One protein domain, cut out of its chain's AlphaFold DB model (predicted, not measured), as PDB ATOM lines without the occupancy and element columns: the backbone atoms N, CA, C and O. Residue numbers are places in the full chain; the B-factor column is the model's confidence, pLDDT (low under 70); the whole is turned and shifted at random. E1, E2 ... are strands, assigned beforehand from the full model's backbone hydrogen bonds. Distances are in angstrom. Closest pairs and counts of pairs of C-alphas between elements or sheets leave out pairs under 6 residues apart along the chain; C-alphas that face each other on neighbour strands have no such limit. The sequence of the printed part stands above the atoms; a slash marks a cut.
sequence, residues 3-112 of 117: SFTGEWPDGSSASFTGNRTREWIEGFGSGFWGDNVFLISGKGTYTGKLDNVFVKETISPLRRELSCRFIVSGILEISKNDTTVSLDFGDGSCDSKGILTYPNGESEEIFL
ATOM      1  N   SER A   3     108.243 185.278 182.364       94.12
ATOM      2  CA  SER A   3     107.589 186.419 181.726       94.12
ATOM      3  C   SER A   3     108.616 187.349 181.091       94.12
ATOM      4  O   SER A   3     109.704 187.523 181.637       94.12
ATOM      5  N   PHE A   4     108.269 187.955 179.959       93.00
ATOM      6  CA  PHE A   4     109.051 189.028 179.350       93.00
ATOM      7  C   PHE A   4     108.132 190.066 178.709       93.00
ATOM      8  O   PHE A   4     107.030 189.741 178.270       93.00
ATOM      9  N   THR A   5     108.635 191.293 178.609       94.69
ATOM     10  CA  THR A   5     107.994 192.393 177.886       94.69
ATOM     11  C   THR A   5     109.053 193.084 177.038       94.69
ATOM     12  O   THR A   5     110.184 193.261 177.488       94.69
ATOM     13  N   GLY A   6     108.701 193.432 175.805       93.44
ATOM     14  CA  GLY A   6     109.531 194.222 174.904       93.44
ATOM     15  C   GLY A   6     108.759 195.432 174.397       93.44
ATOM     16  O   GLY A   6     107.574 195.316 174.086       93.44
ATOM     17  N   GLU A   7     109.441 196.569 174.304       94.19
ATOM     18  CA  GLU A   7     108.909 197.825 173.776       94.19
ATOM     19  C   GLU A   7     109.720 198.253 172.552       94.19
ATOM     20  O   GLU A   7     110.941 198.075 172.498       94.19
ATOM     21  N   TRP A   8     109.037 198.806 171.553       91.62
ATOM     22  CA  TRP A   8     109.652 199.337 170.342       91.62
ATOM     23  C   TRP A   8     109.748 200.867 170.399       91.62
ATOM     24  O   TRP A   8     108.964 201.508 171.099       91.62
ATOM     25  N   PRO A   9     110.645 201.486 169.605       93.81
ATOM     26  CA  PRO A   9     110.773 202.946 169.541       93.81
ATOM     27  C   PRO A   9     109.498 203.691 169.117       93.81
ATOM     28  O   PRO A   9     109.382 204.885 169.364       93.81
ATOM     29  N   ASP A  10     108.551 203.003 168.475       91.75
ATOM     30  CA  ASP A  10     107.247 203.553 168.091       91.75
ATOM     31  C   ASP A  10     106.194 203.482 169.214       91.75
ATOM     32  O   ASP A  10     105.032 203.806 168.984       91.75
ATOM     33  N   GLY A  11     106.584 203.062 170.425       87.81
ATOM     34  CA  GLY A  11     105.725 202.987 171.611       87.81
ATOM     35  C   GLY A  11     104.856 201.730 171.690       87.81
ATOM     36  O   GLY A  11     104.127 201.544 172.660       87.81
ATOM     37  N   SER A  12     104.926 200.852 170.693       91.06
ATOM     38  CA  SER A  12     104.226 199.568 170.726       91.06
ATOM     39  C   SER A  12     104.953 198.550 171.613       91.06
ATOM     40  O   SER A  12     106.168 198.639 171.802       91.06
ATOM     41  N   SER A  13     104.228 197.565 172.151       92.19
ATOM     42  CA  SER A  13     104.795 196.558 173.053       92.19
ATOM     43  C   SER A  13     104.296 195.145 172.760       92.19
ATOM     44  O   SER A  13     103.277 194.940 172.111       92.19
ATOM     45  N   ALA A  14     105.053 194.152 173.213       94.88
ATOM     46  CA  ALA A  14     104.679 192.748 173.169       94.88
ATOM     47  C   ALA A  14     105.086 192.097 174.486       94.88
ATOM     48  O   ALA A  14     106.136 192.415 175.049       94.88
ATOM     49  N   SER A  15     104.277 191.162 174.965       94.56
ATOM     50  CA  SER A  15     104.518 190.482 176.231       94.56
ATOM     51  C   SER A  15     104.281 188.986 176.122       94.56
ATOM     52  O   SER A  15     103.560 188.487 175.260       94.56
ATOM     53  N   PHE A  16     104.927 188.247 177.009       95.50
ATOM     54  CA  PHE A  16     104.735 186.819 177.167       95.50
ATOM     55  C   PHE A  16     104.709 186.488 178.645       95.50
ATOM     56  O   PHE A  16     105.562 186.954 179.399       95.50
ATOM     57  N   THR A  17     103.790 185.616 179.032       96.50
ATOM     58  CA  THR A  17     103.754 185.000 180.355       96.50
ATOM     59  C   THR A  17     103.474 183.521 180.183       96.50
ATOM     60  O   THR A  17     102.532 183.143 179.493       96.50
ATOM     61  N   GLY A  18     104.264 182.666 180.821       95.75
ATOM     62  CA  GLY A  18     104.039 181.233 180.773       95.75
ATOM     63  C   GLY A  18     104.449 180.506 182.041       95.75
ATOM     64  O   GLY A  18     105.473 180.795 182.668       95.75
ATOM     65  N   ASN A  19     103.662 179.502 182.403       95.38
ATOM     66  CA  ASN A  19     104.077 178.449 183.309       95.38
ATOM     67  C   ASN A  19     104.264 177.157 182.502       95.38
ATOM     68  O   ASN A  19     103.522 176.848 181.577       95.38
ATOM     69  N   ARG A  20     105.328 176.424 182.813       94.81
ATOM     70  CA  ARG A  20     105.586 175.116 182.227       94.81
ATOM     71  C   ARG A  20     106.178 174.241 183.307       94.81
ATOM     72  O   ARG A  20     107.224 174.574 183.860       94.81
ATOM     73  N   THR A  21     105.519 173.128 183.558       96.31
ATOM     74  CA  THR A  21     105.977 172.070 184.442       96.31
ATOM     75  C   THR A  21     106.409 170.898 183.576       96.31
ATOM     76  O   THR A  21     105.782 170.586 182.562       96.31
ATOM     77  N   ARG A  22     107.530 170.281 183.941       95.19
ATOM     78  CA  ARG A  22     108.017 169.055 183.321       95.19
ATOM     79  C   ARG A  22     108.272 168.052 184.430       95.19
ATOM     80  O   ARG A  22     109.188 168.247 185.223       95.19
ATOM     81  N   GLU A  23     107.465 167.012 184.465       96.31
ATOM     82  CA  GLU A  23     107.585 165.911 185.410       96.31
ATOM     83  C   GLU A  23     108.332 164.761 184.742       96.31
ATOM     84  O   GLU A  23     108.081 164.465 183.575       96.31
ATOM     85  N   TRP A  24     109.282 164.150 185.445       95.88
ATOM     86  CA  TRP A  24     110.033 162.991 184.966       95.88
ATOM     87  C   TRP A  24     109.394 161.733 185.549       95.88
ATOM     88  O   TRP A  24     109.423 161.552 186.762       95.88
ATOM     89  N   ILE A  25     108.804 160.896 184.693       96.44
ATOM     90  CA  ILE A  25     107.975 159.762 185.125       96.44
ATOM     91  C   ILE A  25     108.624 158.388 184.901       96.44
ATOM     92  O   ILE A  25     108.297 157.450 185.617       96.44
ATOM     93  N   GLU A  26     109.562 158.253 183.955       95.38
ATOM     94  CA  GLU A  26     110.249 156.980 183.654       95.38
ATOM     95  C   GLU A  26     111.714 157.217 183.260       95.38
ATOM     96  O   GLU A  26     112.045 158.294 182.767       95.38
ATOM     97  N   GLY A  27     112.585 156.220 183.459       91.81
ATOM     98  CA  GLY A  27     114.022 156.274 183.131       91.81
ATOM     99  C   GLY A  27     114.904 156.943 184.198       91.81
ATOM    100  O   GLY A  27     116.132 156.958 184.099       91.81
ATOM    101  N   PHE A  28     114.310 157.459 185.280       90.00
ATOM    102  CA  PHE A  28     115.084 158.037 186.376       90.00
ATOM    103  C   PHE A  28     116.018 156.996 187.007       90.00
ATOM    104  O   PHE A  28     115.588 155.931 187.444       90.00
ATOM    105  N   GLY A  29     117.310 157.323 187.071       88.44
ATOM    106  CA  GLY A  29     118.331 156.459 187.665       88.44
ATOM    107  C   GLY A  29     118.851 155.335 186.763       88.44
ATOM    108  O   GLY A  29     119.761 154.628 187.187       88.44
ATOM    109  N   SER A  30     118.361 155.188 185.523       90.75
ATOM    110  CA  SER A  30     118.883 154.182 184.581       90.75
ATOM    111  C   SER A  30     120.287 154.519 184.060       90.75
ATOM    112  O   SER A  30     121.021 153.642 183.608       90.75
ATOM    113  N   GLY A  31     120.665 155.802 184.098       88.12
ATOM    114  CA  GLY A  31     121.903 156.315 183.505       88.12
ATOM    115  C   GLY A  31     121.860 156.412 181.975       88.12
ATOM    116  O   GLY A  31     122.788 156.952 181.369       88.12
ATOM    117  N   PHE A  32     120.782 155.946 181.345       90.56
ATOM    118  CA  PHE A  32     120.519 156.122 179.928       90.56
ATOM    119  C   PHE A  32     119.603 157.335 179.732       90.56
ATOM    120  O   PHE A  32     118.776 157.670 180.571       90.56
ATOM    121  N   TRP A  33     119.810 158.088 178.652       86.06
ATOM    122  CA  TRP A  33     118.975 159.264 178.381       86.06
ATOM    123  C   TRP A  33     117.771 158.933 177.502       86.06
ATOM    124  O   TRP A  33     116.789 159.671 177.518       86.06
ATOM    125  N   GLY A  34     117.861 157.870 176.700       89.69
ATOM    126  CA  GLY A  34     116.873 157.552 175.671       89.69
ATOM    127  C   GLY A  34     115.594 156.909 176.200       89.69
ATOM    128  O   GLY A  34     114.578 156.981 175.526       89.69
ATOM    129  N   ASP A  35     115.617 156.324 177.390       92.94
ATOM    130  CA  ASP A  35     114.462 155.714 178.063       92.94
ATOM    131  C   ASP A  35     113.672 156.714 178.919       92.94
ATOM    132  O   ASP A  35     112.651 156.363 179.501       92.94
ATOM    133  N   ASN A  36     114.118 157.971 178.994       95.62
ATOM    134  CA  ASN A  36     113.448 158.949 179.833       95.62
ATOM    135  C   ASN A  36     112.118 159.405 179.248       95.62
ATOM    136  O   ASN A  36     112.039 159.837 178.091       95.62
ATOM    137  N   VAL A  37     111.106 159.444 180.108       96.44
ATOM    138  CA  VAL A  37     109.779 159.942 179.765       96.44
ATOM    139  C   VAL A  37     109.382 161.091 180.670       96.44
ATOM    140  O   VAL A  37     109.583 161.061 181.886       96.44
ATOM    141  N   PHE A  38     108.795 162.114 180.054       96.81
ATOM    142  CA  PHE A  38     108.345 163.308 180.741       96.81
ATOM    143  C   PHE A  38     106.896 163.637 180.426       96.81
ATOM    144  O   PHE A  38     106.479 163.546 179.273       96.81
ATOM    145  N   LEU A  39     106.173 164.124 181.430       97.50
ATOM    146  CA  LEU A  39     104.897 164.804 181.243       97.50
ATOM    147  C   LEU A  39     105.131 166.308 181.259       97.50
ATOM    148  O   LEU A  39     105.829 166.837 182.125       97.50
ATOM    149  N   ILE A  40     104.587 167.006 180.270       97.06
ATOM    150  CA  ILE A  40     104.697 168.456 180.148       97.06
ATOM    151  C   ILE A  40     103.304 169.053 180.278       97.06
ATOM    152  O   ILE A  40     102.421 168.744 179.484       97.06
ATOM    153  N   SER A  41     103.129 169.955 181.235       97.44
ATOM    154  CA  SER A  41     101.893 170.708 181.424       97.44
ATOM    155  C   SER A  41     102.183 172.194 181.596       97.44
ATOM    156  O   SER A  41     103.302 172.596 181.931       97.44
ATOM    157  N   GLY A  42     101.187 173.028 181.334       96.50
ATOM    158  CA  GLY A  42     101.269 174.462 181.542       96.50
ATOM    159  C   GLY A  42     100.456 175.269 180.546       96.50
ATOM    160  O   GLY A  42      99.766 174.744 179.671       96.50
ATOM    161  N   LYS A  43     100.582 176.581 180.693       96.88
ATOM    162  CA  LYS A  43      99.884 177.600 179.932       96.88
ATOM    163  C   LYS A  43     100.853 178.717 179.584       96.88
ATOM    164  O   LYS A  43     101.593 179.203 180.437       96.88
ATOM    165  N   GLY A  44     100.851 179.128 178.326       96.19
ATOM    166  CA  GLY A  44     101.612 180.264 177.827       96.19
ATOM    167  C   GLY A  44     100.700 181.224 177.088       96.19
ATOM    168  O   GLY A  44      99.986 180.810 176.182       96.19
ATOM    169  N   THR A  45     100.770 182.497 177.442       96.31
ATOM    170  CA  THR A  45     100.070 183.591 176.774       96.31
ATOM    171  C   THR A  45     101.106 184.526 176.170       96.31
ATOM    172  O   THR A  45     102.021 184.970 176.861       96.31
ATOM    173  N   TYR A  46     100.966 184.819 174.883       95.19
ATOM    174  CA  TYR A  46     101.755 185.803 174.156       95.19
ATOM    175  C   TYR A  46     100.826 186.884 173.611       95.19
ATOM    176  O   TYR A  46      99.906 186.577 172.858       95.19
ATOM    177  N   THR A  47     101.099 188.137 173.950       94.75
ATOM    178  CA  THR A  47     100.429 189.302 173.377       94.75
ATOM    179  C   THR A  47     101.397 189.974 172.417       94.75
ATOM    180  O   THR A  47     102.470 190.433 172.815       94.75
ATOM    181  N   GLY A  48     101.054 189.972 171.132       91.44
ATOM    182  CA  GLY A  48     101.865 190.581 170.086       91.44
ATOM    183  C   GLY A  48     101.701 192.099 170.006       91.44
ATOM    184  O   GLY A  48     100.791 192.674 170.586       91.44
ATOM    185  N   LYS A  49     102.543 192.720 169.177       89.06
ATOM    186  CA  LYS A  49     102.595 194.172 168.933       89.06
ATOM    187  C   LYS A  49     101.278 194.814 168.467       89.06
ATOM    188  O   LYS A  49     101.064 196.001 168.668       89.06
ATOM    189  N   LEU A  50     100.435 194.036 167.791       87.38
ATOM    190  CA  LEU A  50      99.136 194.458 167.253       87.38
ATOM    191  C   LEU A  50      97.980 193.929 168.119       87.38
ATOM    192  O   LEU A  50      96.973 193.493 167.567       87.38
ATOM    193  N   ASP A  51      98.194 193.796 169.429       83.50
ATOM    194  CA  ASP A  51      97.237 193.266 170.416       83.50
ATOM    195  C   ASP A  51      96.655 191.877 170.093       83.50
ATOM    196  O   ASP A  51      95.641 191.457 170.642       83.50
ATOM    197  N   ASN A  52      97.317 191.115 169.217       90.19
ATOM    198  CA  ASN A  52      96.915 189.744 168.925       90.19
ATOM    199  C   ASN A  52      97.361 188.846 170.076       90.19
ATOM    200  O   ASN A  52      98.563 188.739 170.346       90.19
ATOM    201  N   VAL A  53      96.402 188.182 170.717       94.00
ATOM    202  CA  VAL A  53      96.653 187.308 171.861       94.00
ATOM    203  C   VAL A  53      96.686 185.863 171.388       94.00
ATOM    204  O   VAL A  53      95.742 185.364 170.777       94.00
ATOM    205  N   PHE A  54      97.786 185.184 171.686       95.12
ATOM    206  CA  PHE A  54      97.977 183.764 171.440       95.12
ATOM    207  C   PHE A  54      98.091 183.043 172.775       95.12
ATOM    208  O   PHE A  54      98.991 183.348 173.560       95.12
ATOM    209  N   VAL A  55      97.233 182.060 173.021       96.12
ATOM    210  CA  VAL A  55      97.311 181.214 174.216       96.12
ATOM    211  C   VAL A  55      97.596 179.784 173.793       96.12
ATOM    212  O   VAL A  55      97.078 179.293 172.795       96.12
ATOM    213  N   LYS A  56      98.458 179.111 174.548       96.06
ATOM    214  CA  LYS A  56      98.704 177.676 174.443       96.06
ATOM    215  C   LYS A  56      98.520 177.068 175.814       96.06
ATOM    216  O   LYS A  56      99.226 177.470 176.736       96.06
ATOM    217  N   GLU A  57      97.614 176.118 175.946       97.19
ATOM    218  CA  GLU A  57      97.273 175.493 177.219       97.19
ATOM    219  C   GLU A  57      97.189 173.983 177.052       97.19
ATOM    220  O   GLU A  57      96.559 173.474 176.131       97.19
ATOM    221  N   THR A  58      97.872 173.246 177.920       97.50
ATOM    222  CA  THR A  58      97.758 171.787 177.940       97.50
ATOM    223  C   THR A  58      96.489 171.399 178.689       97.50
ATOM    224  O   THR A  58      96.413 171.625 179.897       97.50
ATOM    225  N   ILE A  59      95.532 170.788 177.997       97.62
ATOM    226  CA  ILE A  59      94.303 170.262 178.608       97.62
ATOM    227  C   ILE A  59      94.572 168.906 179.248       97.62
ATOM    228  O   ILE A  59      94.130 168.639 180.364       97.62
ATOM    229  N   SER A  60      95.381 168.082 178.585       97.06
ATOM    230  CA  SER A  60      95.998 166.906 179.189       97.06
ATOM    231  C   SER A  60      97.522 166.997 179.072       97.06
ATOM    232  O   SER A  60      98.034 167.553 178.093       97.06
ATOM    233  N   PRO A  61      98.279 166.511 180.076       97.50
ATOM    234  CA  PRO A  61      99.734 166.576 180.041       97.50
ATOM    235  C   PRO A  61     100.301 165.900 178.792       97.50
ATOM    236  O   PRO A  61      99.922 164.785 178.442       97.50
ATOM    237  N   LEU A  62     101.244 166.571 178.138       97.25
ATOM    238  CA  LEU A  62     101.885 166.084 176.925       97.25
ATOM    239  C   LEU A  62     102.972 165.071 177.288       97.25
ATOM    240  O   LEU A  62     103.943 165.429 177.967       97.25
ATOM    241  N   ARG A  63     102.850 163.830 176.813       97.00
ATOM    242  CA  ARG A  63     103.841 162.772 177.043       97.00
ATOM    243  C   ARG A  63     104.977 162.877 176.032       97.00
ATOM    244  O   ARG A  63     104.801 162.748 174.819       97.00
ATOM    245  N   ARG A  64     106.184 163.107 176.541       95.06
ATOM    246  CA  ARG A  64     107.420 163.234 175.771       95.06
ATOM    247  C   ARG A  64     108.390 162.127 176.161       95.06
ATOM    248  O   ARG A  64     109.072 162.231 177.179       95.06
ATOM    249  N   GLU A  65     108.512 161.135 175.293       95.19
ATOM    250  CA  GLU A  65     109.505 160.064 175.414       95.19
ATOM    251  C   GLU A  65     110.778 160.439 174.659       95.19
ATOM    252  O   GLU A  65     110.726 160.765 173.472       95.19
ATOM    253  N   LEU A  66     111.940 160.429 175.312       92.62
ATOM    254  CA  LEU A  66     113.192 160.823 174.656       92.62
ATOM    255  C   LEU A  66     113.641 159.841 173.563       92.62
ATOM    256  O   LEU A  66     114.373 160.261 172.665       92.62
ATOM    257  N   SER A  67     113.143 158.605 173.588       92.38
ATOM    258  CA  SER A  67     113.261 157.590 172.532       92.38
ATOM    259  C   SER A  67     112.536 157.997 171.248       92.38
ATOM    260  O   SER A  67     113.007 157.710 170.148       92.38
ATOM    261  N   CYS A  68     111.410 158.700 171.375       92.06
ATOM    262  CA  CYS A  68     110.606 159.141 170.248       92.06
ATOM    263  C   CYS A  68     111.034 160.526 169.761       92.06
ATOM    264  O   CYS A  68     111.581 161.348 170.507       92.06
ATOM    265  N   ARG A  69     110.761 160.842 168.492       90.19
ATOM    266  CA  ARG A  69     111.030 162.180 167.951       90.19
ATOM    267  C   ARG A  69     109.951 163.204 168.296       90.19
ATOM    268  O   ARG A  69     110.278 164.397 168.385       90.19
ATOM    269  N   PHE A  70     108.721 162.736 168.464       93.00
ATOM    270  CA  PHE A  70     107.505 163.526 168.609       93.00
ATOM    271  C   PHE A  70     106.961 163.448 170.044       93.00
ATOM    272  O   PHE A  70     107.521 162.760 170.903       93.00
ATOM    273  N   ILE A  71     105.942 164.250 170.340       94.62
ATOM    274  CA  ILE A  71     105.105 164.040 171.529       94.62
ATOM    275  C   ILE A  71     104.148 162.919 171.143       94.62
ATOM    276  O   ILE A  71     103.633 162.955 170.032       94.62
ATOM    277  N   VAL A  72     103.990 161.932 172.019       95.75
ATOM    278  CA  VAL A  72     103.277 160.693 171.682       95.75
ATOM    279  C   VAL A  72     101.823 160.701 172.144       95.75
ATOM    280  O   VAL A  72     101.027 159.914 171.653       95.75
ATOM    281  N   SER A  73     101.478 161.561 173.107       97.12
ATOM    282  CA  SER A  73     100.104 161.722 173.581       97.12
ATOM    283  C   SER A  73      99.896 163.025 174.349       97.12
ATOM    284  O   SER A  73     100.856 163.696 174.753       97.12
ATOM    285  N   GLY A  74      98.626 163.367 174.553       97.25
ATOM    286  CA  GLY A  74      98.169 164.555 175.268       97.25
ATOM    287  C   GLY A  74      97.472 165.553 174.344       97.25
ATOM    288  O   GLY A  74      97.515 165.422 173.125       97.25
ATOM    289  N   ILE A  75      96.827 166.555 174.935       97.81
ATOM    290  CA  ILE A  75      95.980 167.523 174.234       97.81
ATOM    291  C   ILE A  75      96.478 168.929 174.543       97.81
ATOM    292  O   ILE A  75      96.575 169.340 175.704       97.81
ATOM    293  N   LEU A  76      96.765 169.681 173.484       97.31
ATOM    294  CA  LEU A  76      97.138 171.087 173.545       97.31
ATOM    295  C   LEU A  76      96.056 171.933 172.881       97.31
ATOM    296  O   LEU A  76      95.812 171.803 171.686       97.31
ATOM    297  N   GLU A  77      95.470 172.855 173.629       97.50
ATOM    298  CA  GLU A  77      94.657 173.919 173.061       97.50
ATOM    299  C   GLU A  77      95.534 175.091 172.642       97.50
ATOM    300  O   GLU A  77      96.452 175.517 173.352       97.50
ATOM    301  N   ILE A  78      95.247 175.611 171.456       96.00
ATOM    302  CA  ILE A  78      95.899 176.773 170.879       96.00
ATOM    303  C   ILE A  78      94.791 177.753 170.528       96.00
ATOM    304  O   ILE A  78      93.987 177.489 169.636       96.00
ATOM    305  N   SER A  79      94.771 178.898 171.197       95.25
ATOM    306  CA  SER A  79      93.869 179.984 170.849       95.25
ATOM    307  C   SER A  79      94.619 181.151 170.222       95.25
ATOM    308  O   SER A  79      95.764 181.463 170.568       95.25
ATOM    309  N   LYS A  80      93.960 181.788 169.260       92.75
ATOM    310  CA  LYS A  80      94.354 183.062 168.670       92.75
ATOM    311  C   LYS A  80      93.127 183.962 168.680       92.75
ATOM    312  O   LYS A  80      92.184 183.715 167.927       92.75
ATOM    313  N   ASN A  81      93.165 185.014 169.490       86.50
ATOM    314  CA  ASN A  81      92.015 185.876 169.761       86.50
ATOM    315  C   ASN A  81      90.803 185.010 170.176       86.50
ATOM    316  O   ASN A  81      90.908 184.281 171.160       86.50
ATOM    317  N   ASP A  82      89.714 185.014 169.401       86.19
ATOM    318  CA  ASP A  82      88.477 184.276 169.713       86.19
ATOM    319  C   ASP A  82      88.390 182.883 169.063       86.19
ATOM    320  O   ASP A  82      87.369 182.205 169.152       86.19
ATOM    321  N   THR A  83      89.438 182.443 168.360       92.56
ATOM    322  CA  THR A  83      89.467 181.131 167.697       92.56
ATOM    323  C   THR A  83      90.355 180.170 168.471       92.56
ATOM    324  O   THR A  83      91.554 180.419 168.599       92.56
ATOM    325  N   THR A  84      89.789 179.050 168.923       95.25
ATOM    326  CA  THR A  84      90.516 177.982 169.624       95.25
ATOM    327  C   THR A  84      90.492 176.700 168.807       95.25
ATOM    328  O   THR A  84      89.433 176.242 168.392       95.25
ATOM    329  N   VAL A  85      91.668 176.119 168.593       96.81
ATOM    330  CA  VAL A  85      91.839 174.780 168.020       96.81
ATOM    331  C   VAL A  85      92.448 173.867 169.075       96.81
ATOM    332  O   VAL A  85      93.265 174.313 169.886       96.81
ATOM    333  N   SER A  86      92.088 172.588 169.060       97.44
ATOM    334  CA  SER A  86      92.725 171.576 169.902       97.44
ATOM    335  C   SER A  86      93.581 170.648 169.050       97.44
ATOM    336  O   SER A  86      93.216 170.281 167.937       97.44
ATOM    337  N   LEU A  87      94.758 170.304 169.558       97.00
ATOM    338  CA  LEU A  87      95.674 169.357 168.940       97.00
ATOM    339  C   LEU A  87      95.848 168.159 169.868       97.00
ATOM    340  O   LEU A  87      96.425 168.299 170.948       97.00
ATOM    341  N   ASP A  88      95.376 167.002 169.419       97.56
ATOM    342  CA  ASP A  88      95.636 165.705 170.035       97.56
ATOM    343  C   ASP A  88      96.904 165.090 169.423       97.56
ATOM    344  O   ASP A  88      97.045 164.998 168.199       97.56
ATOM    345  N   PHE A  89      97.849 164.705 170.278       96.06
ATOM    346  CA  PHE A  89      99.125 164.112 169.885       96.06
ATOM    347  C   PHE A  89      99.082 162.589 169.710       96.06
ATOM    348  O   PHE A  89     100.094 162.024 169.306       96.06
ATOM    349  N   GLY A  90      97.954 161.936 169.994       94.69
ATOM    350  CA  GLY A  90      97.766 160.505 169.777       94.69
ATOM    351  C   GLY A  90      97.745 159.673 171.060       94.69
ATOM    352  O   GLY A  90      97.558 160.171 172.172       94.69
ATOM    353  N   ASP A  91      97.913 158.365 170.889       93.62
ATOM    354  CA  ASP A  91      97.636 157.343 171.904       93.62
ATOM    355  C   ASP A  91      98.878 156.815 172.644       93.62
ATOM    356  O   ASP A  91      98.767 155.946 173.509       93.62
ATOM    357  N   GLY A  92     100.063 157.344 172.337       92.94
ATOM    358  CA  GLY A  92     101.349 156.839 172.818       92.94
ATOM    359  C   GLY A  92     102.213 156.219 171.719       92.94
ATOM    360  O   GLY A  92     103.403 155.985 171.942       92.94
ATOM    361  N   SER A  93     101.664 155.995 170.525       94.94
ATOM    362  CA  SER A  93     102.425 155.521 169.371       94.94
ATOM    363  C   SER A  93     103.467 156.551 168.926       94.94
ATOM    364  O   SER A  93     103.189 157.739 168.783       94.94
ATOM    365  N   CYS A  94     104.701 156.103 168.676       93.31
ATOM    366  CA  CYS A  94     105.742 156.980 168.146       93.31
ATOM    367  C   CYS A  94     105.600 157.148 166.627       93.31
ATOM    368  O   CYS A  94     106.341 156.547 165.846       93.31
ATOM    369  N   ASP A  95     104.663 157.993 166.212       93.62
ATOM    370  CA  ASP A  95     104.496 158.408 164.826       93.62
ATOM    371  C   ASP A  95     104.573 159.935 164.673       93.62
ATOM    372  O   ASP A  95     104.839 160.681 165.617       93.62
ATOM    373  N   SER A  96     104.456 160.401 163.433       92.88
ATOM    374  CA  SER A  96     104.497 161.822 163.099       92.88
ATOM    375  C   SER A  96     103.104 162.414 162.902       92.88
ATOM    376  O   SER A  96     102.986 163.353 162.120       92.88
ATOM    377  N   LYS A  97     102.057 161.858 163.510       95.00
ATOM    378  CA  LYS A  97     100.664 162.243 163.274       95.00
ATOM    379  C   LYS A  97     100.062 162.884 164.519       95.00
ATOM    380  O   LYS A  97     100.500 162.663 165.638       95.00
ATOM    381  N   GLY A  98      99.073 163.733 164.301       96.19
ATOM    382  CA  GLY A  98      98.238 164.310 165.344       96.19
ATOM    383  C   GLY A  98      96.902 164.714 164.745       96.19
ATOM    384  O   GLY A  98      96.793 164.858 163.527       96.19
ATOM    385  N   ILE A  99      95.891 164.891 165.584       97.56
ATOM    386  CA  ILE A  99      94.550 165.278 165.147       97.56
ATOM    387  C   ILE A  99      94.321 166.725 165.562       97.56
ATOM    388  O   ILE A  99      94.295 167.045 166.750       97.56
ATOM    389  N   LEU A 100      94.170 167.605 164.577       97.00
ATOM    390  CA  LEU A 100      93.784 168.989 164.804       97.00
ATOM    391  C   LEU A 100      92.263 169.090 164.713       97.00
ATOM    392  O   LEU A 100      91.691 168.691 163.706       97.00
ATOM    393  N   THR A 101      91.618 169.627 165.742       97.69
ATOM    394  CA  THR A 101      90.172 169.868 165.765       97.69
ATOM    395  C   THR A 101      89.889 171.363 165.785       97.69
ATOM    396  O   THR A 101      90.424 172.116 166.606       97.69
ATOM    397  N   TYR A 102      89.048 171.790 164.852       95.62
ATOM    398  CA  TYR A 102      88.630 173.166 164.644       95.62
ATOM    399  C   TYR A 102      87.409 173.527 165.510       95.62
ATOM    400  O   TYR A 102      86.672 172.641 165.946       95.62
ATOM    401  N   PRO A 103      87.126 174.829 165.729       93.38
ATOM    402  CA  PRO A 103      85.974 175.256 166.526       93.38
ATOM    403  C   PRO A 103      84.614 174.779 165.991       93.38
ATOM    404  O   PRO A 103      83.651 174.698 166.747       93.38
ATOM    405  N   ASN A 104      84.517 174.487 164.689       93.06
ATOM    406  CA  ASN A 104      83.313 173.951 164.046       93.06
ATOM    407  C   ASN A 104      83.112 172.439 164.296       93.06
ATOM    408  O   ASN A 104      82.118 171.884 163.834       93.06
ATOM    409  N   GLY A 105      84.041 171.781 165.001       92.81
ATOM    410  CA  GLY A 105      84.037 170.340 165.262       92.81
ATOM    411  C   GLY A 105      84.635 169.489 164.140       92.81
ATOM    412  O   GLY A 105      84.648 168.268 164.257       92.81
ATOM    413  N   GLU A 106      85.124 170.101 163.061       96.19
ATOM    414  CA  GLU A 106      85.858 169.394 162.014       96.19
ATOM    415  C   GLU A 106      87.251 169.012 162.519       96.19
ATOM    416  O   GLU A 106      87.911 169.804 163.196       96.19
ATOM    417  N   SER A 107      87.705 167.808 162.176       96.75
ATOM    418  CA  SER A 107      89.021 167.309 162.567       96.75
ATOM    419  C   SER A 107      89.817 166.858 161.351       96.75
ATOM    420  O   SER A 107      89.283 166.209 160.453       96.75
ATOM    421  N   GLU A 108      91.114 167.151 161.353       96.75
ATOM    422  CA  GLU A 108      92.051 166.738 160.313       96.75
ATOM    423  C   GLU A 108      93.289 166.056 160.910       96.75
ATOM    424  O   GLU A 108      93.789 166.440 161.971       96.75
ATOM    425  N   GLU A 109      93.804 165.036 160.218       96.88
ATOM    426  CA  GLU A 109      95.111 164.460 160.540       96.88
ATOM    427  C   GLU A 109      96.209 165.389 160.009       96.88
ATOM    428  O   GLU A 109      96.288 165.668 158.812       96.88
ATOM    429  N   ILE A 110      97.088 165.841 160.901       95.38
ATOM    430  CA  ILE A 110      98.241 166.671 160.566       95.38
ATOM    431  C   ILE A 110      99.548 165.933 160.825       95.38
ATOM    432  O   ILE A 110      99.668 165.117 161.738       95.38
ATOM    433  N   PHE A 111     100.580 166.293 160.061       94.31
ATOM    434  CA  PHE A 111     101.931 165.812 160.320       94.31
ATOM    435  C   PHE A 111     102.657 166.700 161.333       94.31
ATOM    436  O   PHE A 111     102.942 167.877 161.081       94.31
ATOM    437  N   LEU A 112     103.020 166.114 162.472       92.06
ATOM    438  CA  LEU A 112     103.784 166.771 163.520       92.06
ATOM    439  C   LEU A 112     105.178 167.137 163.015       92.06
ATOM    440  O   LEU A 112     105.933 166.320 162.481       92.06
TER     441      LEU A 112
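What this domain is: This is residues 3 to 112 of the 117 residues of an uncharacterized protein of Eudoraea sp (UniProt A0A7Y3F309). Picture a single twisted and curled sheet of eight strands laid side by side in chain order, the chain running back and forth from one edge to the other. The long hairpin E2 and E3 makes its greatest length, the short strand E1 lies beside the first part of E2, and the short hairpin E7 and E8 is turned away from the long strands at the other edge. The printed part has 110 residues, with no named helix and eight named strands, E1 to E8, in the antiparallel order E1 - E2 - E3 - E4 - E5 - E6 - E7 - E8. The class is all strand, and the sheet is a meander, each strand the antiparallel neighbour of the one before. The whole is loose, with a radius of gyration of the C-alphas of 16.8 A, and spans 53 by 37 by 19 A.

How they stand to each other: Start at E2, residues 13 to 26, and E3, residues 37 to 47, a hairpin at 171 degrees; look at N 21 and O 41, 2.8 A apart and within hydrogen-bond range. On the other side of E2 is the edge strand E1, residues 3 to 7, with N 4 and O 16 at 2.9 A. Next to E3 comes E4, residues 53 to 65, with N 44 and O 56 at 2.8 A; E4 bends by 77 degrees at residue 60. Beside it find E5, residues 73 to 80, with N 57 and O 77 at 2.9 A, and then E6, residues 83 to 91, with N 78 and O 85 at 2.8 A. E7, residues 97 to 101, stands at 147 degrees to E6, with N 88 and O 99 at 2.9 A. The edge strand E8, residues 107 to 111, makes a hairpin with E7 at 148 degrees, with N 100 and O 108 at 2.9 A. E1 and E8 are apart.

Where its parts are: Find C-alpha 3 at (107.589, 186.419, 181.726), where E1 begins. From C-alpha 13 at (104.795, 196.558, 173.053), E2 runs 41.3 A to C-alpha 26 at (110.249, 156.980, 183.654). E3 measures 31.5 A, E4 30.3 A, E6 25.5 A and E5 22.6 A. E8 ends at C-alpha 111, at (101.931, 165.812, 160.320).

The domain as a whole: The two C-alphas farthest apart are those of Asp 10 and Ser 30, 53.3 A. From edge to edge of the sheet the strands' lines turn by 95 degrees. The printed part has no cut and no long link; the links E2 to E3 and E4 to E5 are short, the others tight. The mean pLDDT of the printed part is 94.3, and no printed residue is under 70.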